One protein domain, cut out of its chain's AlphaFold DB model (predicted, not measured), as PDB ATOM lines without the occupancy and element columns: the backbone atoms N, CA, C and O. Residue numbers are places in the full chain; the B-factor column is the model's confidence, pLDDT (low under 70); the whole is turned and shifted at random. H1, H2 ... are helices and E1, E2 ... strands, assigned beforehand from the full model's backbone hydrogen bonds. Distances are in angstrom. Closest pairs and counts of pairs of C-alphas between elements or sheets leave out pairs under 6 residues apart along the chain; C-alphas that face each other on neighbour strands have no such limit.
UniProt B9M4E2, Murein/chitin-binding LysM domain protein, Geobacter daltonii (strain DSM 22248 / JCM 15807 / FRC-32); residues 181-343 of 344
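What this domain is: This is residues 181 to 343 of the 344 residues of the protein "Murein/chitin-binding LysM domain protein" of Geobacter daltonii (strain DSM 22248 / JCM 15807 / FRC-32) (UniProt B9M4E2). The domain is a long rod of two strongly twisted four-stranded sheets set one after the other along its length, with helices H1 and H3 packed between them in the middle. H2 covers the other face of the sheet E2 E3 E4 E5 from H1, and H4 runs out at the opposite end of the rod. The printed part has 163 residues, with four named helices and eight named strands in the order E1 H1 E2 E3 E4 H2 E5 H3 E6 E7 E8 H4, a mixed class of helices and strands. Both sheets are mixed, in the orders E1 E8 E7 E6 and E2 E3 E4 E5. The whole is loose, with a radius of gyration of the C-alphas of 19.7 A and spans of 78 by 34 by 21 A.

Where its parts are: The first sheet holds E1, residues 181 to 184, beginning at C-alpha 181 (-41.355, 34.853, -53.666); E8, residues 319 to 324; E7, residues 303 to 313, 22.6 A long; and E6, residues 287 to 295, 19.3 A long. E6 bends by 92 degrees at residue 290 and E7 by 93 degrees at residue 307. The second holds E2, residues 206 to 212; E3, residues 224 to 233, 21.6 A long and bending by 89 degrees at residue 228; E4, residues 236 to 241; and E5, residues 262 to 265. The helices are H1, residues 190 to 200, 15.1 A; H2, residues 247 to 258, 17.7 A; H3, residues 272 to 282, 15.2 A; and H4, residues 328 to 341, 20.8 A, ending at C-alpha 341 (-55.369, 55.450, -63.688).

How they stand to each other: E6, E7 and E8 form a meander, each strand the antiparallel neighbour of the one before, with N 288 and O 310 at 2.8 A and N 323 and O 309 at 2.8 A. E1 is parallel to E8, with N 183 and O 322 at 2.8 A. H3 is on this sheet over E7 and E6, at a height of 9.7 A. H4 is on the same face as H3. H1 and H3 touch at a steep tilt of 56 degrees, closest at the C-alphas of Ala 194 and Val 275, 6.4 A. H3 is also on the second sheet, over E5, with the C-alphas of Ile 264 and Ser 278 closest at 6.6 A. E2, E3 and E4 form another meander, with N 206 and O 230 at 2.8 A and N 238 and O 231 at 2.8 A. E4, H2 and E5 form a strand-helix-strand unit, two parallel neighbour strands joined through a helix, with a right-handed crossover; N 264 and O 239 are 2.8 A apart. H1 and H2 are on opposite faces of this sheet. H2 and H4 are apart. Every O i to N i+4 pair is within hydrogen-bond range in H1 and H3, against 6 of 8 in H2 and 8 of 10 in H4.

The domain as a whole: The C-alphas farthest apart, of Gln 219 and Gln 343, are 78.5 A apart. The printed part has no cut. The link from E2 to E3, 11 residues, is long. Residues 215 to 220, 297 to 301, 333 to 335, 338 to 339 and 343 have pLDDT under 70.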
ATOM      1  N   ALA A 181     -41.101  34.216 -54.951       92.56
ATOM      2  CA  ALA A 181     -41.355  34.853 -53.666       92.56
ATOM      3  C   ALA A 181     -40.493  36.116 -53.526       92.56
ATOM      4  O   ALA A 181     -39.273  36.029 -53.393       92.56
ATOM      5  N   VAL A 182     -41.119  37.293 -53.519       93.69
ATOM      6  CA  VAL A 182     -40.421  38.572 -53.306       93.69
ATOM      7  C   VAL A 182     -40.252  38.838 -51.805       93.69
ATOM      8  O   VAL A 182     -41.201  38.707 -51.030       93.69
ATOM      9  N   ARG A 183     -39.042  39.206 -51.378       95.88
ATOM     10  CA  ARG A 183     -38.694  39.559 -49.994       95.88
ATOM     11  C   ARG A 183     -37.944  40.887 -49.972       95.88
ATOM     12  O   ARG A 183     -36.955  41.044 -50.683       95.88
ATOM     13  N   SER A 184     -38.395  41.820 -49.136       95.62
ATOM     14  CA  SER A 184     -37.724  43.107 -48.945       95.62
ATOM     15  C   SER A 184     -36.813  43.093 -47.723       95.62
ATOM     16  O   SER A 184     -37.217  42.595 -46.671       95.62
ATOM     17  N   VAL A 185     -35.639  43.709 -47.836       96.56
ATOM     18  CA  VAL A 185     -34.754  44.016 -46.706       96.56
ATOM     19  C   VAL A 185     -34.523  45.519 -46.686       96.56
ATOM     20  O   VAL A 185     -33.898  46.061 -47.588       96.56
ATOM     21  N   THR A 186     -35.065  46.191 -45.671       95.75
ATOM     22  CA  THR A 186     -35.079  47.660 -45.582       95.75
ATOM     23  C   THR A 186     -34.066  48.223 -44.587       95.75
ATOM     24  O   THR A 186     -33.958  49.442 -44.460       95.75
ATOM     25  N   SER A 187     -33.359  47.367 -43.842       96.50
ATOM     26  CA  SER A 187     -32.364  47.838 -42.877       96.50
ATOM     27  C   SER A 187     -31.122  48.385 -43.582       96.50
ATOM     28  O   SER A 187     -30.730  47.905 -44.644       96.50
ATOM     29  N   LYS A 188     -30.514  49.402 -42.967       96.06
ATOM     30  CA  LYS A 188     -29.233  49.985 -43.387       96.06
ATOM     31  C   LYS A 188     -28.048  49.406 -42.621       96.06
ATOM     32  O   LYS A 188     -26.918  49.597 -43.052       96.06
ATOM     33  N   ASP A 189     -28.294  48.757 -41.484       97.19
ATOM     34  CA  ASP A 189     -27.230  48.176 -40.679       97.19
ATOM     35  C   ASP A 189     -26.836  46.803 -41.253       97.19
ATOM     36  O   ASP A 189     -27.698  45.921 -41.346       97.19
ATOM     37  N   PRO A 190     -25.561  46.565 -41.625       97.19
ATOM     38  CA  PRO A 190     -25.143  45.293 -42.214       97.19
ATOM     39  C   PRO A 190     -25.453  44.082 -41.331       97.19
ATOM     40  O   PRO A 190     -25.684  42.990 -41.853       97.19
ATOM     41  N   SER A 191     -25.475  44.265 -40.005       97.19
ATOM     42  CA  SER A 191     -25.775  43.184 -39.066       97.19
ATOM     43  C   SER A 191     -27.238  42.738 -39.152       97.19
ATOM     44  O   SER A 191     -27.521  41.544 -39.268       97.19
ATOM     45  N   GLU A 192     -28.166  43.692 -39.212       97.50
ATOM     46  CA  GLU A 192     -29.595  43.434 -39.398       97.50
ATOM     47  C   GLU A 192     -29.915  42.928 -40.809       97.50
ATOM     48  O   GLU A 192     -30.789  42.073 -40.988       97.50
ATOM     49  N   VAL A 193     -29.201  43.427 -41.822       97.94
ATOM     50  CA  VAL A 193     -29.307  42.944 -43.205       97.94
ATOM     51  C   VAL A 193     -28.893  41.475 -43.292       97.94
ATOM     52  O   VAL A 193     -29.622  40.666 -43.870       97.94
ATOM     53  N   ALA A 194     -27.764  41.106 -42.681       97.88
ATOM     54  CA  ALA A 194     -27.310  39.722 -42.618       97.88
ATOM     55  C   ALA A 194     -28.320  38.833 -41.879       97.88
ATOM     56  O   ALA A 194     -28.700  37.786 -42.403       97.88
ATOM     57  N   ASP A 195     -28.821  39.273 -40.718       97.81
ATOM     58  CA  ASP A 195     -29.854  38.553 -39.960       97.81
ATOM     59  C   ASP A 195     -31.133  38.349 -40.796       97.81
ATOM     60  O   ASP A 195     -31.713  37.260 -40.806       97.81
ATOM     61  N   SER A 196     -31.542  39.363 -41.565       97.56
ATOM     62  CA  SER A 196     -32.705  39.290 -42.457       97.56
ATOM     63  C   SER A 196     -32.502  38.280 -43.587       97.56
ATOM     64  O   SER A 196     -33.397  37.483 -43.873       97.56
ATOM     65  N   ILE A 197     -31.320  38.269 -44.210       97.81
ATOM     66  CA  ILE A 197     -30.976  37.312 -45.271       97.81
ATOM     67  C   ILE A 197     -30.936  35.885 -44.717       97.81
ATOM     68  O   ILE A 197     -31.540  34.989 -45.308       97.81
ATOM     69  N   LEU A 198     -30.294  35.669 -43.567       97.38
ATOM     70  CA  LEU A 198     -30.239  34.355 -42.918       97.38
ATOM     71  C   LEU A 198     -31.643  33.853 -42.554       97.38
ATOM     72  O   LEU A 198     -31.969  32.694 -42.818       97.38
ATOM     73  N   ASN A 199     -32.521  34.733 -42.072       96.88
ATOM     74  CA  ASN A 199     -33.920  34.396 -41.814       96.88
ATOM     75  C   ASN A 199     -34.692  34.028 -43.100       96.88
ATOM     76  O   ASN A 199     -35.467  33.073 -43.109       96.88
ATOM     77  N   ILE A 200     -34.454  34.721 -44.222       96.00
ATOM     78  CA  ILE A 200     -35.054  34.383 -45.532       96.00
ATOM     79  C   ILE A 200     -34.587  33.003 -46.023       96.00
ATOM     80  O   ILE A 200     -35.378  32.235 -46.589       96.00
ATOM     81  N   LEU A 201     -33.329  32.654 -45.752       96.12
ATOM     82  CA  LEU A 201     -32.771  31.319 -45.985       96.12
ATOM     83  C   LEU A 201     -33.281  30.272 -44.970       96.12
ATOM     84  O   LEU A 201     -33.047  29.081 -45.154       96.12
ATOM     85  N   ALA A 202     -34.049  30.700 -43.958       95.81
ATOM     86  CA  ALA A 202     -34.502  29.933 -42.794       95.81
ATOM     87  C   ALA A 202     -33.369  29.278 -41.997       95.81
ATOM     88  O   ALA A 202     -33.520  28.186 -41.449       95.81
ATOM     89  N   VAL A 203     -32.241  29.971 -41.920       96.25
ATOM     90  CA  VAL A 203     -31.121  29.627 -41.058       96.25
ATOM     91  C   VAL A 203     -31.279  30.404 -39.754       96.25
ATOM     92  O   VAL A 203     -31.554  31.602 -39.775       96.25
ATOM     93  N   LYS A 204     -31.123  29.729 -38.611       96.31
ATOM     94  CA  LYS A 204     -31.170  30.363 -37.286       96.31
ATOM     95  C   LYS A 204     -29.745  30.633 -36.798       96.31
ATOM     96  O   LYS A 204     -29.107  29.695 -36.322       96.31
ATOM     97  N   PRO A 205     -29.229  31.867 -36.907       97.00
ATOM     98  CA  PRO A 205     -27.914  32.174 -36.371       97.00
ATOM     99  C   PRO A 205     -27.936  32.294 -34.846       97.00
ATOM    100  O   PRO A 205     -28.811  32.945 -34.273       97.00
ATOM    101  N   GLY A 206     -26.934  31.709 -34.191       96.50
ATOM    102  CA  GLY A 206     -26.568  32.036 -32.816       96.50
ATOM    103  C   GLY A 206     -25.801  33.357 -32.791       96.50
ATOM    104  O   GLY A 206     -24.893  33.554 -33.600       96.50
ATOM    105  N   LYS A 207     -26.178  34.274 -31.897       96.44
ATOM    106  CA  LYS A 207     -25.496  35.563 -31.704       96.44
ATOM    107  C   LYS A 207     -24.392  35.429 -30.661       96.44
ATOM    108  O   LYS A 207     -24.552  34.651 -29.725       96.44
ATOM    109  N   ASP A 208     -23.320  36.206 -30.818       93.50
ATOM    110  CA  ASP A 208     -22.245  36.339 -29.820       93.50
ATOM    111  C   ASP A 208     -21.660  34.991 -29.367       93.50
ATOM    112  O   ASP A 208     -21.374  34.769 -28.189       93.50
ATOM    113  N   HIS A 209     -21.503  34.065 -30.312       92.88
ATOM    114  CA  HIS A 209     -21.066  32.712 -30.008       92.88
ATOM    115  C   HIS A 209     -19.551  32.687 -29.778       92.88
ATOM    116  O   HIS A 209     -18.789  33.278 -30.543       92.88
ATOM    117  N   PHE A 210     -19.094  31.967 -28.756       92.81
ATOM    118  CA  PHE A 210     -17.677  31.636 -28.613       92.81
ATOM    119  C   PHE A 210     -17.417  30.337 -29.360       92.81
ATOM    120  O   PHE A 210     -18.025  29.313 -29.053       92.81
ATOM    121  N   VAL A 211     -16.583  30.383 -30.392       92.00
ATOM    122  CA  VAL A 211     -16.169  29.182 -31.119       92.00
ATOM    123  C   VAL A 211     -14.811  28.773 -30.576       92.00
ATOM    124  O   VAL A 211     -13.867  29.566 -30.587       92.00
ATOM    125  N   GLU A 212     -14.740  27.553 -30.059       90.44
ATOM    126  CA  GLU A 212     -13.509  26.949 -29.562       90.44
ATOM    127  C   GLU A 212     -12.892  26.076 -30.653       90.44
ATOM    128  O   GLU A 212     -13.595  25.330 -31.332       90.44
ATOM    129  N   THR A 213     -11.574  26.171 -30.803       86.56
ATOM    130  CA  THR A 213     -10.795  25.257 -31.649       86.56
ATOM    131  C   THR A 213     -10.811  23.855 -31.045       86.56
ATOM    132  O   THR A 213     -10.533  23.669 -29.852       86.56
ATOM    133  N   SER A 214     -11.142  22.850 -31.855       74.69
ATOM    134  CA  SER A 214     -11.082  21.455 -31.425       74.69
ATOM    135  C   SER A 214      -9.628  20.989 -31.427       74.69
ATOM    136  O   SER A 214      -9.112  20.415 -32.385       74.69
ATOM    137  N   ALA A 215      -8.934  21.253 -30.323       63.47
ATOM    138  CA  ALA A 215      -7.581  20.778 -30.091       63.47
ATOM    139  C   ALA A 215      -7.554  19.236 -30.058       63.47
ATOM    140  O   ALA A 215      -7.796  18.613 -29.025       63.47
ATOM    141  N   ALA A 216      -7.230  18.607 -31.191       57.22
ATOM    142  CA  ALA A 216      -7.210  17.150 -31.358       57.22
ATOM    143  C   ALA A 216      -6.159  16.410 -30.497       57.22
ATOM    144  O   ALA A 216      -6.060  15.188 -30.561       57.22
ATOM    145  N   THR A 217      -5.368  17.111 -29.676       57.84
ATOM    146  CA  THR A 217      -4.316  16.507 -28.842       57.84
ATOM    147  C   THR A 217      -4.389  17.060 -27.420       57.84
ATOM    148  O   THR A 217      -4.480  18.271 -27.235       57.84
ATOM    149  N   GLN A 218      -4.343  16.174 -26.417       58.59
ATOM    150  CA  GLN A 218      -4.749  16.382 -25.012       58.59
ATOM    151  C   GLN A 218      -4.021  17.493 -24.215       58.59
ATOM    152  O   GLN A 218      -4.308  17.668 -23.036       58.59
ATOM    153  N   GLN A 219      -3.121  18.268 -24.825       65.12
ATOM    154  CA  GLN A 219      -2.401  19.378 -24.180       65.12
ATOM    155  C   GLN A 219      -2.268  20.628 -25.070       65.12
ATOM    156  O   GLN A 219      -1.515  21.542 -24.741       65.12
ATOM    157  N   ALA A 220      -2.976  20.699 -26.202       61.97
ATOM    158  CA  ALA A 220      -2.904  21.866 -27.073       61.97
ATOM    159  C   ALA A 220      -3.784  23.018 -26.551       61.97
ATOM    160  O   ALA A 220      -4.928  22.826 -26.134       61.97
ATOM    161  N   LEU A 221      -3.200  24.219 -26.576       79.12
ATOM    162  CA  LEU A 221      -3.807  25.503 -26.235       79.12
ATOM    163  C   LEU A 221      -5.204  25.630 -26.871       79.12
ATOM    164  O   LEU A 221      -5.317  25.711 -28.094       79.12
ATOM    165  N   ARG A 222      -6.259  25.657 -26.048       82.12
ATOM    166  CA  ARG A 222      -7.623  25.929 -26.519       82.12
ATOM    167  C   ARG A 222      -7.733  27.406 -26.847       82.12
ATOM    168  O   ARG A 222      -7.704  28.250 -25.954       82.12
ATOM    169  N   LEU A 223      -7.840  27.713 -28.130       88.00
ATOM    170  CA  LEU A 223      -8.109  29.065 -28.590       88.00
ATOM    171  C   LEU A 223      -9.613  29.213 -28.777       88.00
ATOM    172  O   LEU A 223     -10.232  28.400 -29.469       88.00
ATOM    173  N   SER A 224     -10.182  30.246 -28.163       89.06
ATOM    174  CA  SER A 224     -11.568  30.649 -28.359       89.06
ATOM    175  C   SER A 224     -11.615  32.029 -29.006       89.06
ATOM    176  O   SER A 224     -10.807  32.909 -28.704       89.06
ATOM    177  N   ALA A 225     -12.553  32.218 -29.929       91.31
ATOM    178  CA  ALA A 225     -12.859  33.525 -30.495       91.31
ATOM    179  C   ALA A 225     -14.354  33.794 -30.391       91.31
ATOM    180  O   ALA A 225     -15.182  32.920 -30.655       91.31
ATOM    181  N   LYS A 226     -14.692  35.029 -30.024       93.56
ATOM    182  CA  LYS A 226     -16.062  35.518 -30.075       93.56
ATOM    183  C   LYS A 226     -16.393  35.887 -31.522       93.56
ATOM    184  O   LYS A 226     -15.709  36.728 -32.099       93.56
ATOM    185  N   VAL A 227     -17.427  35.273 -32.090       95.06
ATOM    186  CA  VAL A 227     -17.943  35.598 -33.428       95.06
ATOM    187  C   VAL A 227     -19.317  36.244 -33.324       95.06
ATOM    188  O   VAL A 227     -20.100  35.935 -32.423       95.06
ATOM    189  N   ASP A 228     -19.628  37.139 -34.259       96.31
ATOM    190  CA  ASP A 228     -20.877  37.897 -34.206       96.31
ATOM    191  C   ASP A 228     -22.087  37.006 -34.490       96.31
ATOM    192  O   ASP A 228     -23.113  37.116 -33.809       96.31
ATOM    193  N   ARG A 229     -21.973  36.119 -35.489       97.25
ATOM    194  CA  ARG A 229     -22.967  35.076 -35.782       97.25
ATOM    195  C   ARG A 229     -22.294  33.742 -36.057       97.25
ATOM    196  O   ARG A 229     -21.270  33.689 -36.734       97.25
ATOM    197  N   PHE A 230     -22.924  32.667 -35.605       97.44
ATOM    198  CA  PHE A 230     -22.549  31.293 -35.929       97.44
ATOM    199  C   PHE A 230     -23.785  30.509 -36.367       97.44
ATOM    200  O   PHE A 230     -24.847  30.643 -35.758       97.44
ATOM    201  N   PHE A 231     -23.672  29.710 -37.423       97.69
ATOM    202  CA  PHE A 231     -24.760  28.846 -37.877       97.69
ATOM    203  C   PHE A 231     -24.249  27.634 -38.652       97.69
ATOM    204  O   PHE A 231     -23.121  27.608 -39.139       97.69
ATOM    205  N   GLU A 232     -25.115  26.638 -38.802       97.12
ATOM    206  CA  GLU A 232     -24.870  25.454 -39.620       97.12
ATOM    207  C   GLU A 232     -25.847  25.423 -40.801       97.12
ATOM    208  O   GLU A 232     -27.030  25.741 -40.658       97.12
ATOM    209  N   SER A 233     -25.355  25.060 -41.984       96.19
ATOM    210  CA  SER A 233     -26.179  24.858 -43.173       96.19
ATOM    211  C   SER A 233     -25.557  23.785 -44.062       96.19
ATOM    212  O   SER A 233     -24.358  23.818 -44.331       96.19
ATOM    213  N   ASN A 234     -26.362  22.818 -44.507       94.31
ATOM    214  CA  ASN A 234     -25.921  21.705 -45.356       94.31
ATOM    215  C   ASN A 234     -24.714  20.932 -44.776       94.31
ATOM    216  O   ASN A 234     -23.790  20.579 -45.507       94.31
ATOM    217  N   GLY A 235     -24.700  20.722 -43.452       95.62
ATOM    218  CA  GLY A 235     -23.613  20.046 -42.729       95.62
ATOM    219  C   GLY A 235     -22.290  20.822 -42.691       95.62
ATOM    220  O   GLY A 235     -21.258  20.261 -42.336       95.62
ATOM    221  N   LYS A 236     -22.293  22.099 -43.098       97.31
ATOM    222  CA  LYS A 236     -21.140  23.000 -43.030       97.31
ATOM    223  C   LYS A 236     -21.378  24.046 -41.947       97.31
ATOM    224  O   LYS A 236     -22.482  24.577 -41.820       97.31
ATOM    225  N   HIS A 237     -20.324  24.382 -41.213       97.12
ATOM    226  CA  HIS A 237     -20.354  25.439 -40.209       97.12
ATOM    227  C   HIS A 237     -19.910  26.766 -40.817       97.12
ATOM    228  O   HIS A 237     -18.935  26.829 -41.569       97.12
ATOM    229  N   PHE A 238     -20.619  27.828 -40.460       97.94
ATOM    230  CA  PHE A 238     -20.360  29.178 -40.922       97.94
ATOM    231  C   PHE A 238     -20.251  30.119 -39.731       97.94
ATOM    232  O   PHE A 238     -21.031  30.044 -38.779       97.94
ATOM    233  N   MET A 239     -19.313  31.052 -39.821       96.81
ATOM    234  CA  MET A 239     -19.204  32.174 -38.898       96.81
ATOM    235  C   MET A 239     -19.274  33.487 -39.671       96.81
ATOM    236  O   MET A 239     -18.731  33.597 -40.770       96.81
ATOM    237  N   VAL A 240     -19.928  34.490 -39.098       97.12
ATOM    238  CA  VAL A 240     -20.008  35.841 -39.657       97.12
ATOM    239  C   VAL A 240     -19.295  36.799 -38.716       97.12
ATOM    240  O   VAL A 240     -19.544  36.779 -37.511       97.12
ATOM    241  N   SER A 241     -18.425  37.632 -39.281       95.62
ATOM    242  CA  SER A 241     -17.689  38.677 -38.567       95.62
ATOM    243  C   SER A 241     -17.950  40.027 -39.229       95.62
ATOM    244  O   SER A 241     -17.639  40.202 -40.409       95.62
ATOM    245  N   PHE A 242     -18.481  40.977 -38.459       94.69
ATOM    246  CA  PHE A 242     -18.691  42.380 -38.840       94.69
ATOM    247  C   PHE A 242     -17.560  43.297 -38.348       94.69
ATOM    248  O   PHE A 242     -17.534  44.494 -38.654       94.69
ATOM    249  N   SER A 243     -16.644  42.791 -37.517       85.69
ATOM    250  CA  SER A 243     -15.517  43.579 -37.015       85.69
ATOM    251  C   SER A 243     -14.429  43.771 -38.077       85.69
ATOM    252  O   SER A 243     -14.139  42.886 -38.888       85.69
ATOM    253  N   ALA A 244     -13.810  44.955 -38.061       73.62
ATOM    254  CA  ALA A 244     -12.569  45.184 -38.788       73.62
ATOM    255  C   ALA A 244     -11.498  44.241 -38.226       73.62
ATOM    256  O   ALA A 244     -11.462  44.023 -37.019       73.62
ATOM    257  N   ALA A 245     -10.660  43.684 -39.104       70.94
ATOM    258  CA  ALA A 245      -9.707  42.628 -38.778       70.94
ATOM    259  C   ALA A 245      -8.831  42.983 -37.565       70.94
ATOM    260  O   ALA A 245      -7.797  43.639 -37.702       70.94
ATOM    261  N   GLU A 246      -9.228  42.526 -36.378       79.88
ATOM    262  CA  GLU A 246      -8.344  42.543 -35.226       79.88
ATOM    263  C   GLU A 246      -7.187  41.577 -35.513       79.88
ATOM    264  O   GLU A 246      -7.432  40.424 -35.890       79.88
ATOM    265  N   PRO A 247      -5.921  42.007 -35.353       77.69
ATOM    266  CA  PRO A 247      -4.767  41.175 -35.688       77.69
ATOM    267  C   PRO A 247      -4.776  39.815 -34.981       77.69
ATOM    268  O   PRO A 247      -4.384  38.812 -35.572       77.69
ATOM    269  N   PHE A 248      -5.264  39.767 -33.737       77.88
ATOM    270  CA  PHE A 248      -5.365  38.533 -32.956       77.88
ATOM    271  C   PHE A 248      -6.499  37.619 -33.434       77.88
ATOM    272  O   PHE A 248      -6.304  36.406 -33.536       77.88
ATOM    273  N   ALA A 249      -7.651  38.189 -33.805       85.62
ATOM    274  CA  ALA A 249      -8.785  37.425 -34.319       85.62
ATOM    275  C   ALA A 249      -8.440  36.708 -35.634       85.62
ATOM    276  O   ALA A 249      -8.907  35.597 -35.873       85.62
ATOM    277  N   TYR A 250      -7.561  37.293 -36.457       87.56
ATOM    278  CA  TYR A 250      -7.131  36.689 -37.719       87.56
ATOM    279  C   TYR A 250      -6.527  35.288 -37.541       87.56
ATOM    280  O   TYR A 250      -6.888  34.373 -38.281       87.56
ATOM    281  N   THR A 251      -5.630  35.108 -36.567       89.62
ATOM    282  CA  THR A 251      -4.968  33.814 -36.340       89.62
ATOM    283  C   THR A 251      -5.970  32.758 -35.889       89.62
ATOM    284  O   THR A 251      -5.964  31.652 -36.423       89.62
ATOM    285  N   VAL A 252      -6.869  33.103 -34.960       91.38
ATOM    286  CA  VAL A 252      -7.886  32.158 -34.471       91.38
ATOM    287  C   VAL A 252      -8.869  31.800 -35.582       91.38
ATOM    288  O   VAL A 252      -9.122  30.624 -35.818       91.38
ATOM    289  N   TYR A 253      -9.353  32.786 -36.339       92.81
ATOM    290  CA  TYR A 253     -10.223  32.535 -37.487       92.81
ATOM    291  C   TYR A 253      -9.562  31.645 -38.534       92.81
ATOM    292  O   TYR A 253     -10.221  30.775 -39.093       92.81
ATOM    293  N   ARG A 254      -8.259  31.813 -38.776       91.50
ATOM    294  CA  ARG A 254      -7.536  30.959 -39.717       91.50
ATOM    295  C   ARG A 254      -7.459  29.509 -39.245       91.50
ATOM    296  O   ARG A 254      -7.556  28.610 -40.073       91.50
ATOM    297  N   LEU A 255      -7.285  29.278 -37.947       92.00
ATOM    298  CA  LEU A 255      -7.311  27.930 -37.376       92.00
ATOM    299  C   LEU A 255      -8.706  27.307 -37.494       92.00
ATOM    300  O   LEU A 255      -8.823  26.176 -37.950       92.00
ATOM    301  N   LEU A 256      -9.759  28.070 -37.200       92.94
ATOM    302  CA  LEU A 256     -11.139  27.604 -37.356       92.94
ATOM    303  C   LEU A 256     -11.506  27.310 -38.825       92.94
ATOM    304  O   LEU A 256     -12.232  26.358 -39.102       92.94
ATOM    305  N   GLU A 257     -10.966  28.067 -39.785       93.88
ATOM    306  CA  GLU A 257     -11.084  27.746 -41.217       93.88
ATOM    307  C   GLU A 257     -10.414  26.414 -41.578       93.88
ATOM    308  O   GLU A 257     -10.954  25.663 -42.390       93.88
ATOM    309  N   LEU A 258      -9.256  26.102 -40.982       93.50
ATOM    310  CA  LEU A 258      -8.573  24.816 -41.181       93.50
ATOM    311  C   LEU A 258      -9.353  23.644 -40.568       93.50
ATOM    312  O   LEU A 258      -9.286  22.538 -41.097       93.50
ATOM    313  N   GLU A 259     -10.130  23.895 -39.513       92.94
ATOM    314  CA  GLU A 259     -11.090  22.940 -38.939       92.94
ATOM    315  C   GLU A 259     -12.365  22.779 -39.795       92.94
ATOM    316  O   GLU A 259     -13.225  21.957 -39.488       92.94
ATOM    317  N   GLY A 260     -12.484  23.526 -40.899       94.38
ATOM    318  CA  GLY A 260     -13.584  23.416 -41.857       94.38
ATOM    319  C   GLY A 260     -14.729  24.407 -41.639       94.38
ATOM    320  O   GLY A 260     -15.743  24.319 -42.334       94.38
ATOM    321  N   ILE A 261     -14.588  25.369 -40.720       96.75
ATOM    322  CA  ILE A 261     -15.595  26.411 -40.495       96.75
ATOM    323  C   ILE A 261     -15.386  27.552 -41.498       96.75
ATOM    324  O   ILE A 261     -14.359  28.225 -41.494       96.75
ATOM    325  N   LYS A 262     -16.370  27.820 -42.362       97.19
ATOM    326  CA  LYS A 262     -16.286  28.901 -43.357       97.19
ATOM    327  C   LYS A 262     -16.501  30.271 -42.700       97.19
ATOM    328  O   LYS A 262     -17.549  30.524 -42.105       97.19
ATOM    329  N   LEU A 263     -15.546  31.185 -42.867       96.19
ATOM    330  CA  LEU A 263     -15.647  32.568 -42.395       96.19
ATOM    331  C   LEU A 263     -16.255  33.495 -43.457       96.19
ATOM    332  O   LEU A 263     -15.760  33.600 -44.577       96.19
ATOM    333  N   ILE A 264     -17.286  34.242 -43.062       97.12
ATOM    334  CA  ILE A 264     -17.934  35.291 -43.850       97.12
ATOM    335  C   ILE A 264     -17.573  36.639 -43.222       97.12
ATOM    336  O   ILE A 264     -18.043  36.988 -42.140       97.12
ATOM    337  N   ARG A 265     -16.716  37.406 -43.900       95.94
ATOM    338  CA  ARG A 265     -16.333  38.754 -43.462       95.94
ATOM    339  C   ARG A 265     -17.252  39.778 -44.106       95.94
ATOM    340  O   ARG A 265     -17.362  39.809 -45.329       95.94
ATOM    341  N   ILE A 266     -17.877  40.615 -43.291       96.62
ATOM    342  CA  ILE A 266     -18.764  41.685 -43.740       96.62
ATOM    343  C   ILE A 266     -18.216  43.004 -43.205       96.62
ATOM    344  O   ILE A 266     -17.945  43.133 -42.015       96.62
ATOM    345  N   ASN A 267     -18.038  43.994 -44.079       95.00
ATOM    346  CA  ASN A 267     -17.612  45.319 -43.641       95.00
ATOM    347  C   ASN A 267     -18.780  46.070 -42.980       95.00
ATOM    348  O   ASN A 267     -19.941  45.864 -43.326       95.00
ATOM    349  N   ARG A 268     -18.476  46.983 -42.051       94.56
ATOM    350  CA  ARG A 268     -19.494  47.787 -41.343       94.56
ATOM    351  C   ARG A 268     -20.211  48.809 -42.227       94.56
ATOM    352  O   ARG A 268     -21.250  49.324 -41.840       94.56
ATOM    353  N   ASP A 269     -19.644  49.113 -43.383       95.50
ATOM    354  CA  ASP A 269     -20.182  49.998 -44.414       95.50
ATOM    355  C   ASP A 269     -20.720  49.222 -45.629       95.50
ATOM    356  O   ASP A 269     -21.006  49.818 -46.667       95.50
ATOM    357  N   ALA A 270     -20.850  47.894 -45.519       96.38
ATOM    358  CA  ALA A 270     -21.343  47.059 -46.604       96.38
ATOM    359  C   ALA A 270     -22.824  47.335 -46.905       96.38
ATOM    360  O   ALA A 270     -23.671  47.336 -46.015       96.38
ATOM    361  N   ASP A 271     -23.148  47.511 -48.182       96.62
ATOM    362  CA  ASP A 271     -24.528  47.605 -48.662       96.62
ATOM    363  C   ASP A 271     -25.198  46.216 -48.746       96.62
ATOM    364  O   ASP A 271     -24.539  45.174 -48.621       96.62
ATOM    365  N   LEU A 272     -26.517  46.173 -49.006       96.94
ATOM    366  CA  LEU A 272     -27.242  44.906 -49.203       96.94
ATOM    367  C   LEU A 272     -26.540  44.035 -50.245       96.94
ATOM    368  O   LEU A 272     -26.455  42.815 -50.087       96.94
ATOM    369  N   LYS A 273     -26.029  44.657 -51.314       97.50
ATOM    370  CA  LYS A 273     -25.387  43.954 -52.417       97.50
ATOM    371  C   LYS A 273     -24.152  43.189 -51.958       97.50
ATOM    372  O   LYS A 273     -24.014  42.007 -52.282       97.50
ATOM    373  N   GLN A 274     -23.268  43.829 -51.205       97.44
ATOM    374  CA  GLN A 274     -22.060  43.216 -50.665       97.44
ATOM    375  C   GLN A 274     -22.390  42.145 -49.624       97.44
ATOM    376  O   GLN A 274     -21.823  41.051 -49.686       97.44
ATOM    377  N   VAL A 275     -23.339  42.417 -48.720       98.06
ATOM    378  CA  VAL A 275     -23.759  41.459 -47.685       98.06
ATOM    379  C   VAL A 275     -24.361  40.202 -48.318       98.06
ATOM    380  O   VAL A 275     -23.902  39.091 -48.043       98.06
ATOM    381  N   ALA A 276     -25.334  40.359 -49.220       98.12
ATOM    382  CA  ALA A 276     -25.993  39.242 -49.892       98.12
ATOM    383  C   ALA A 276     -25.017  38.433 -50.750       98.12
ATOM    384  O   ALA A 276     -25.019  37.207 -50.677       98.12
ATOM    385  N   THR A 277     -24.137  39.099 -51.504       98.19
ATOM    386  CA  THR A 277     -23.094  38.425 -52.296       98.19
ATOM    387  C   THR A 277     -22.188  37.577 -51.403       98.19
ATOM    388  O   THR A 277     -21.922  36.422 -51.727       98.19
ATOM    389  N   SER A 278     -21.748  38.125 -50.267       97.75
ATOM    390  CA  SER A 278     -20.835  37.436 -49.348       97.75
ATOM    391  C   SER A 278     -21.488  36.207 -48.716       97.75
ATOM    392  O   SER A 278     -20.890  35.133 -48.714       97.75
ATOM    393  N   ILE A 279     -22.731  36.336 -48.238       98.00
ATOM    394  CA  ILE A 279     -23.468  35.229 -47.610       98.00
ATOM    395  C   ILE A 279     -23.821  34.149 -48.639       98.00
ATOM    396  O   ILE A 279     -23.485  32.983 -48.443       98.00
ATOM    397  N   LEU A 280     -24.460  34.524 -49.755       97.81
ATOM    398  CA  LEU A 280     -24.926  33.564 -50.760       97.81
ATOM    399  C   LEU A 280     -23.757  32.823 -51.419       97.81
ATOM    400  O   LEU A 280     -23.826  31.608 -51.589       97.81
ATOM    401  N   SER A 281     -22.661  33.526 -51.727       97.50
ATOM    402  CA  SER A 281     -21.467  32.894 -52.292       97.50
ATOM    403  C   SER A 281     -20.774  31.968 -51.297       97.50
ATOM    404  O   SER A 281     -20.305  30.909 -51.702       97.50
ATOM    405  N   ALA A 282     -20.690  32.334 -50.013       97.06
ATOM    406  CA  ALA A 282     -20.064  31.476 -49.007       97.06
ATOM    407  C   ALA A 282     -20.838  30.165 -48.814       97.06
ATOM    408  O   ALA A 282     -20.223  29.103 -48.670       97.06
ATOM    409  N   MET A 283     -22.171  30.241 -48.856       97.12
ATOM    410  CA  MET A 283     -23.084  29.099 -48.762       97.12
ATOM    411  C   MET A 283     -23.181  28.272 -50.054       97.12
ATOM    412  O   MET A 283     -23.949  27.316 -50.096       97.12
ATOM    413  N   ASP A 284     -22.405  28.611 -51.090       96.44
ATOM    414  CA  ASP A 284     -22.420  27.948 -52.398       96.44
ATOM    415  C   ASP A 284     -23.805  28.017 -53.101       96.44
ATOM    416  O   ASP A 284     -24.150  27.161 -53.916       96.44
ATOM    417  N   ILE A 285     -24.613  29.049 -52.812       96.50
ATOM    418  CA  ILE A 285     -25.939  29.260 -53.417       96.50
ATOM    419  C   ILE A 285     -25.782  30.042 -54.723       96.50
ATOM    420  O   ILE A 285     -25.213  31.131 -54.752       96.50
ATOM    421  N   SER A 286     -26.343  29.524 -55.818       95.62
ATOM    422  CA  SER A 286     -26.349  30.226 -57.107       95.62
ATOM    423  C   SER A 286     -27.342  31.392 -57.108       95.62
ATOM    424  O   SER A 286     -28.538  31.199 -56.878       95.62
ATOM    425  N   PHE A 287     -26.863  32.596 -57.429       97.62
ATOM    426  CA  PHE A 287     -27.677  33.814 -57.475       97.62
ATOM    427  C   PHE A 287     -27.398  34.663 -58.721       97.62
ATOM    428  O   PHE A 287     -26.341  34.574 -59.347       97.62
ATOM    429  N   ARG A 288     -28.357  35.523 -59.075       97.31
ATOM    430  CA  ARG A 288     -28.235  36.546 -60.121       97.31
ATOM    431  C   ARG A 288     -28.672  37.894 -59.567       97.31
ATOM    432  O   ARG A 288     -29.809  38.040 -59.131       97.31
ATOM    433  N   TYR A 289     -27.783  38.879 -59.614       97.62
ATOM    434  CA  TYR A 289     -28.114  40.260 -59.274       97.62
ATOM    435  C   TYR A 289     -28.476  41.045 -60.533       97.62
ATOM    436  O   TYR A 289     -27.741  40.987 -61.522       97.62
ATOM    437  N   GLY A 290     -29.575  41.789 -60.491       96.56
ATOM    438  CA  GLY A 290     -29.993  42.657 -61.583       96.56
ATOM    439  C   GLY A 290     -31.472  42.993 -61.521       96.56
ATOM    440  O   GLY A 290     -32.139  42.771 -60.514       96.56
ATOM    441  N   GLU A 291     -31.966  43.523 -62.628       96.12
ATOM    442  CA  GLU A 291     -33.370  43.837 -62.828       96.12
ATOM    443  C   GLU A 291     -34.131  42.586 -63.292       96.12
ATOM    444  O   GLU A 291     -33.742  41.934 -64.262       96.12
ATOM    445  N   HIS A 292     -35.198  42.240 -62.575       95.00
ATOM    446  CA  HIS A 292     -36.023  41.062 -62.822       95.00
ATOM    447  C   HIS A 292     -37.475  41.483 -63.006       95.00
ATOM    448  O   HIS A 292     -38.055  42.140 -62.144       95.00
ATOM    449  N   ALA A 293     -38.071  41.063 -64.118       91.75
ATOM    450  CA  ALA A 293     -39.502  41.202 -64.336       91.75
ATOM    451  C   ALA A 293     -40.245  40.196 -63.447       91.75
ATOM    452  O   ALA A 293     -40.060  38.985 -63.576       91.75
ATOM    453  N   VAL A 294     -41.079  40.700 -62.540       89.94
ATOM    454  CA  VAL A 294     -41.925  39.885 -61.671       89.94
ATOM    455  C   VAL A 294     -43.379  40.134 -62.031       89.94
ATOM    456  O   VAL A 294     -43.839  41.274 -62.096       89.94
ATOM    457  N   LEU A 295     -44.114  39.047 -62.240       84.31
ATOM    458  CA  LEU A 295     -45.563  39.083 -62.365       84.31
ATOM    459  C   LEU A 295     -46.146  39.097 -60.954       84.31
ATOM    460  O   LEU A 295     -46.192  38.073 -60.272       84.31
ATOM    461  N   LEU A 296     -46.537  40.281 -60.491       71.44
ATOM    462  CA  LEU A 296     -47.276  40.404 -59.246       71.44
ATOM    463  C   LEU A 296     -48.757  40.211 -59.577       71.44
ATOM    464  O   LEU A 296     -49.371  41.109 -60.143       71.44
ATOM    465  N   ASN A 297     -49.309  39.062 -59.163       67.69
ATOM    466  CA  ASN A 297     -50.721  38.658 -59.246       67.69
ATOM    467  C   ASN A 297     -51.121  37.895 -60.530       67.69
ATOM    468  O   ASN A 297     -50.974  38.383 -61.645       67.69
ATOM    469  N   ASP A 298     -51.721  36.711 -60.361       60.91
ATOM    470  CA  ASP A 298     -52.132  35.836 -61.473       60.91
ATOM    471  C   ASP A 298     -53.289  36.414 -62.306       60.91
ATOM    472  O   ASP A 298     -53.510  36.008 -63.447       60.91
ATOM    473  N   ARG A 299     -54.059  37.358 -61.741       69.19
ATOM    474  CA  ARG A 299     -55.275  37.895 -62.378       69.19
ATOM    475  C   ARG A 299     -55.022  39.101 -63.274       69.19
ATOM    476  O   ARG A 299     -55.636  39.212 -64.330       69.19
ATOM    477  N   ASN A 300     -54.111  39.978 -62.869       60.94
ATOM    478  CA  ASN A 300     -53.785  41.194 -63.597       60.94
ATOM    479  C   ASN A 300     -52.330  41.052 -64.017       60.94
ATOM    480  O   ASN A 300     -51.456  41.127 -63.166       60.94
ATOM    481  N   ARG A 301     -52.075  40.803 -65.306       69.50
ATOM    482  CA  ARG A 301     -50.742  40.570 -65.900       69.50
ATOM    483  C   ARG A 301     -49.830  41.813 -65.860       69.50
ATOM    484  O   ARG A 301     -49.143  42.119 -66.830       69.50
ATOM    485  N   THR A 302     -49.838  42.564 -64.769       75.75
ATOM    486  CA  THR A 302     -48.935  43.678 -64.526       75.75
ATOM    487  C   THR A 302     -47.574  43.105 -64.160       75.75
ATOM    488  O   THR A 302     -47.375  42.546 -63.081       75.75
ATOM    489  N   SER A 303     -46.646  43.210 -65.107       83.00
ATOM    490  CA  SER A 303     -45.237  42.924 -64.874       83.00
ATOM    491  C   SER A 303     -44.587  44.165 -64.278       83.00
ATOM    492  O   SER A 303     -44.535  45.205 -64.934       83.00
ATOM    493  N   THR A 304     -44.056  44.047 -63.066       86.94
ATOM    494  CA  THR A 304     -43.236  45.096 -62.451       86.94
ATOM    495  C   THR A 304     -41.784  44.658 -62.479       86.94
ATOM    496  O   THR A 304     -41.461  43.500 -62.219       86.94
ATOM    497  N   SER A 305     -40.902  45.591 -62.815       90.88
ATOM    498  CA  SER A 305     -39.469  45.343 -62.860       90.88
ATOM    499  C   SER A 305     -38.837  45.691 -61.519       90.88
ATOM    500  O   SER A 305     -39.009  46.804 -61.024       90.88
ATOM    501  N   LEU A 306     -38.134  44.741 -60.907       93.88
ATOM    502  CA  LEU A 306     -37.533  44.892 -59.583       93.88
ATOM    503  C   LEU A 306     -36.039  44.605 -59.646       93.88
ATOM    504  O   LEU A 306     -35.619  43.561 -60.140       93.88
ATOM    505  N   ASN A 307     -35.228  45.502 -59.093       95.75
ATOM    506  CA  ASN A 307     -33.797  45.261 -58.944       95.75
ATOM    507  C   ASN A 307     -33.526  44.474 -57.652       95.75
ATOM    508  O   ASN A 307     -34.046  44.816 -56.583       95.75
ATOM    509  N   GLY A 308     -32.730  43.409 -57.745       96.94
ATOM    510  CA  GLY A 308     -32.486  42.531 -56.610       96.94
ATOM    511  C   GLY A 308     -31.663  41.280 -56.908       96.94
ATOM    512  O   GLY A 308     -31.163  41.067 -58.016       96.94
ATOM    513  N   PHE A 309     -31.525  40.435 -55.886       97.94
ATOM    514  CA  PHE A 309     -30.918  39.110 -55.996       97.94
ATOM    515  C   PHE A 309     -31.994  38.060 -56.221       97.94
ATOM    516  O   PHE A 309     -32.821  37.831 -55.344       97.94
ATOM    517  N   LEU A 310     -31.945  37.386 -57.364       97.44
ATOM    518  CA  LEU A 310     -32.753  36.209 -57.644       97.44
ATOM    519  C   LEU A 310     -31.918  34.956 -57.375       97.44
ATOM    520  O   LEU A 310     -30.856  34.780 -57.976       97.44
ATOM    521  N   PHE A 311     -32.388  34.083 -56.492       96.94
ATOM    522  CA  PHE A 311     -31.739  32.805 -56.201       96.94
ATOM    523  C   PHE A 311     -32.771  31.703 -55.971       96.94
ATOM    524  O   PHE A 311     -33.936  31.965 -55.668       96.94
ATOM    525  N   THR A 312     -32.340  30.455 -56.137       95.12
ATOM    526  CA  THR A 312     -33.190  29.287 -55.880       95.12
ATOM    527  C   THR A 312     -32.903  28.771 -54.487       95.12
ATOM    528  O   THR A 312     -31.748  28.549 -54.130       95.12
ATOM    529  N   ARG A 313     -33.955  28.573 -53.699       92.50
ATOM    530  CA  ARG A 313     -33.855  27.911 -52.407       92.50
ATOM    531  C   ARG A 313     -34.203  26.436 -52.561       92.50
ATOM    532  O   ARG A 313     -35.226  26.099 -53.161       92.50
ATOM    533  N   GLU A 314     -33.381  25.583 -51.959       88.75
ATOM    534  CA  GLU A 314     -33.593  24.136 -51.848       88.75
ATOM    535  C   GLU A 314     -34.723  23.840 -50.846       88.75
ATOM    536  O   GLU A 314     -34.520  23.365 -49.733       88.75
ATOM    537  N   THR A 315     -35.949  24.204 -51.209       86.19
ATOM    538  CA  THR A 315     -37.164  23.698 -50.567       86.19
ATOM    539  C   THR A 315     -37.753  22.588 -51.426       86.19
ATOM    540  O   THR A 315     -37.422  22.465 -52.600       86.19
ATOM    541  N   THR A 316     -38.637  21.770 -50.862       87.62
ATOM    542  CA  THR A 316     -39.439  20.819 -51.646       87.62
ATOM    543  C   THR A 316     -40.887  21.316 -51.642       87.62
ATOM    544  O   THR A 316     -41.531  21.221 -50.594       87.62
ATOM    545  N   PRO A 317     -41.407  21.908 -52.741       87.25
ATOM    546  CA  PRO A 317     -40.768  22.154 -54.046       87.25
ATOM    547  C   PRO A 317     -39.764  23.326 -54.031       87.25
ATOM    548  O   PRO A 317     -39.862  24.185 -53.143       87.25
ATOM    549  N   PRO A 318     -38.815  23.393 -54.990       89.00
ATOM    550  CA  PRO A 318     -37.843  24.481 -55.068       89.00
ATOM    551  C   PRO A 318     -38.563  25.807 -55.295       89.00
ATOM    552  O   PRO A 318     -39.525  25.889 -56.061       89.00
ATOM    553  N   ARG A 319     -38.115  26.852 -54.597       92.38
ATOM    554  CA  ARG A 319     -38.724  28.185 -54.671       92.38
ATOM    555  C   ARG A 319     -37.696  29.200 -55.136       92.38
ATOM    556  O   ARG A 319     -36.607  29.286 -54.569       92.38
ATOM    557  N   LEU A 320     -38.068  29.988 -56.141       94.44
ATOM    558  CA  LEU A 320     -37.314  31.172 -56.537       94.44
ATOM    559  C   LEU A 320     -37.618  32.296 -55.551       94.44
ATOM    560  O   LEU A 320     -38.780  32.594 -55.277       94.44
ATOM    561  N   ILE A 321     -36.573  32.910 -55.010       96.19
ATOM    562  CA  ILE A 321     -36.680  34.039 -54.091       96.19
ATOM    563  C   ILE A 321     -36.019  35.244 -54.748       96.19
ATOM    564  O   ILE A 321     -34.871  35.157 -55.182       96.19
ATOM    565  N   LEU A 322     -36.745  36.362 -54.796       96.69
ATOM    566  CA  LEU A 322     -36.210  37.660 -55.187       96.69
ATOM    567  C   LEU A 322     -36.040  38.534 -53.944       96.69
ATOM    568  O   LEU A 322     -37.020  38.923 -53.311       96.69
ATOM    569  N   LEU A 323     -34.796  38.855 -53.612       97.00
ATOM    570  CA  LEU A 323     -34.423  39.762 -52.533       97.00
ATOM    571  C   LEU A 323     -34.251  41.182 -53.081       97.00
ATOM    572  O   LEU A 323     -33.440  41.384 -53.983       97.00
ATOM    573  N   THR A 324     -34.957  42.163 -52.525       96.81
ATOM    574  CA  THR A 324     -34.897  43.568 -52.964       96.81
ATOM    575  C   THR A 324     -34.811  44.536 -51.780       96.81
ATOM    576  O   THR A 324     -35.175  44.188 -50.659       96.81
ATOM    577  N   GLU A 325     -34.325  45.755 -52.017       95.69
ATOM    578  CA  GLU A 325     -34.335  46.851 -51.031       95.69
ATOM    579  C   GLU A 325     -35.694  47.561 -50.977       95.69
ATOM    580  O   GLU A 325     -36.015  48.230 -49.995       95.69
ATOM    581  N   VAL A 326     -36.515  47.417 -52.025       93.62
ATOM    582  CA  VAL A 326     -37.805  48.107 -52.114       93.62
ATOM    583  C   VAL A 326     -38.802  47.452 -51.152       93.62
ATOM    584  O   VAL A 326     -39.021  46.240 -51.240       93.62
ATOM    585  N   PRO A 327     -39.430  48.208 -50.233       89.56
ATOM    586  CA  PRO A 327     -40.414  47.648 -49.316       89.56
ATOM    587  C   PRO A 327     -41.596  47.051 -50.087       89.56
ATOM    588  O   PRO A 327     -42.205  47.720 -50.920       89.56
ATOM    589  N   VAL A 328     -41.971  45.804 -49.772       84.19
ATOM    590  CA  VAL A 328     -43.067  45.097 -50.471       84.19
ATOM    591  C   VAL A 328     -44.391  45.867 -50.394       84.19
ATOM    592  O   VAL A 328     -45.155  45.866 -51.354       84.19
ATOM    593  N   ALA A 329     -44.643  46.579 -49.291       82.25
ATOM    594  CA  ALA A 329     -45.837  47.410 -49.134       82.25
ATOM    595  C   ALA A 329     -45.927  48.531 -50.190       82.25
ATOM    596  O   ALA A 329     -47.013  48.817 -50.695       82.25
ATOM    597  N   ALA A 330     -44.790  49.125 -50.572       73.94
ATOM    598  CA  ALA A 330     -44.754  50.130 -51.632       73.94
ATOM    599  C   ALA A 330     -45.060  49.508 -53.002       73.94
ATOM    600  O   ALA A 330     -45.774  50.109 -53.795       73.94
ATOM    601  N   LEU A 331     -44.615  48.269 -53.241       76.00
ATOM    602  CA  LEU A 331     -44.937  47.538 -54.471       76.00
ATOM    603  C   LEU A 331     -46.437  47.255 -54.583       76.00
ATOM    604  O   LEU A 331     -47.014  47.389 -55.657       76.00
ATOM    605  N   THR A 332     -47.088  46.894 -53.476       75.12
ATOM    606  CA  THR A 332     -48.543  46.697 -53.472       75.12
ATOM    607  C   THR A 332     -49.313  48.004 -53.660       75.12
ATOM    608  O   THR A 332     -50.365  47.983 -54.292       75.12
ATOM    609  N   ALA A 333     -48.794  49.127 -53.152       69.56
ATOM    610  CA  ALA A 333     -49.416  50.440 -53.310       69.56
ATOM    611  C   ALA A 333     -49.303  50.965 -54.751       69.56
ATOM    612  O   ALA A 333     -50.311  51.381 -55.313       69.56
ATOM    613  N   GLU A 334     -48.128  50.856 -55.385       66.38
ATOM    614  CA  GLU A 334     -47.930  51.257 -56.789       66.38
ATOM    615  C   GLU A 334     -48.852  50.469 -57.736       66.38
ATOM    616  O   GLU A 334     -49.414  51.014 -58.688       66.38
ATOM    617  N   LEU A 335     -49.066  49.180 -57.449       66.12
ATOM    618  CA  LEU A 335     -50.009  48.351 -58.201       66.12
ATOM    619  C   LEU A 335     -51.468  48.778 -58.009       66.12
ATOM    620  O   LEU A 335     -52.274  48.615 -58.926       66.12
ATOM    621  N   LEU A 336     -51.820  49.296 -56.831       71.12
ATOM    622  CA  LEU A 336     -53.168  49.786 -56.557       71.12
ATOM    623  C   LEU A 336     -53.427  51.109 -57.293       71.12
ATOM    624  O   LEU A 336     -54.465  51.251 -57.929       71.12
ATOM    625  N   GLU A 337     -52.457  52.025 -57.278       73.06
ATOM    626  CA  GLU A 337     -52.564  53.349 -57.903       73.06
ATOM    627  C   GLU A 337     -52.645  53.273 -59.438       73.06
ATOM    628  O   GLU A 337     -53.486  53.931 -60.052       73.06
ATOM    629  N   ARG A 338     -51.855  52.395 -60.079       67.38
ATOM    630  CA  ARG A 338     -51.952  52.178 -61.539       67.38
ATOM    631  C   ARG A 338     -53.319  51.652 -61.974       67.38
ATOM    632  O   ARG A 338     -53.796  51.982 -63.056       67.38
ATOM    633  N   LYS A 339     -53.978  50.856 -61.127       66.00
ATOM    634  CA  LYS A 339     -55.319  50.337 -61.421       66.00
ATOM    635  C   LYS A 339     -56.364  51.456 -61.488       66.00
ATOM    636  O   LYS A 339     -57.334  51.323 -62.228       66.00
ATOM    637  N   GLU A 340     -56.183  52.535 -60.730       72.75
ATOM    638  CA  GLU A 340     -57.101  53.680 -60.741       72.75
ATOM    639  C   GLU A 340     -56.902  54.579 -61.964       72.75
ATOM    640  O   GLU A 340     -57.855  55.205 -62.425       72.75
ATOM    641  N   THR A 341     -55.686  54.625 -62.514       74.25
ATOM    642  CA  THR A 341     -55.369  55.450 -63.688       74.25
ATOM    643  C   THR A 341     -55.868  54.830 -64.990       74.25
ATOM    644  O   THR A 341     -56.370  55.564 -65.829       74.25
ATOM    645  N   ASP A 342     -55.827  53.501 -65.130       70.50
ATOM    646  CA  ASP A 342     -56.334  52.800 -66.326       70.50
ATOM    647  C   ASP A 342     -57.880  52.738 -66.405       70.50
ATOM    648  O   ASP A 342     -58.431  52.319 -67.422       70.50
ATOM    649  N   GLN A 343     -58.599  53.110 -65.337       68.50
ATOM    650  CA  GLN A 343     -60.073  53.135 -65.307       68.50
ATOM    651  C   GLN A 343     -60.688  54.505 -65.633       68.50
ATOM    652  O   GLN A 343     -61.917  54.616 -65.666       68.50
TER     653      GLN A 343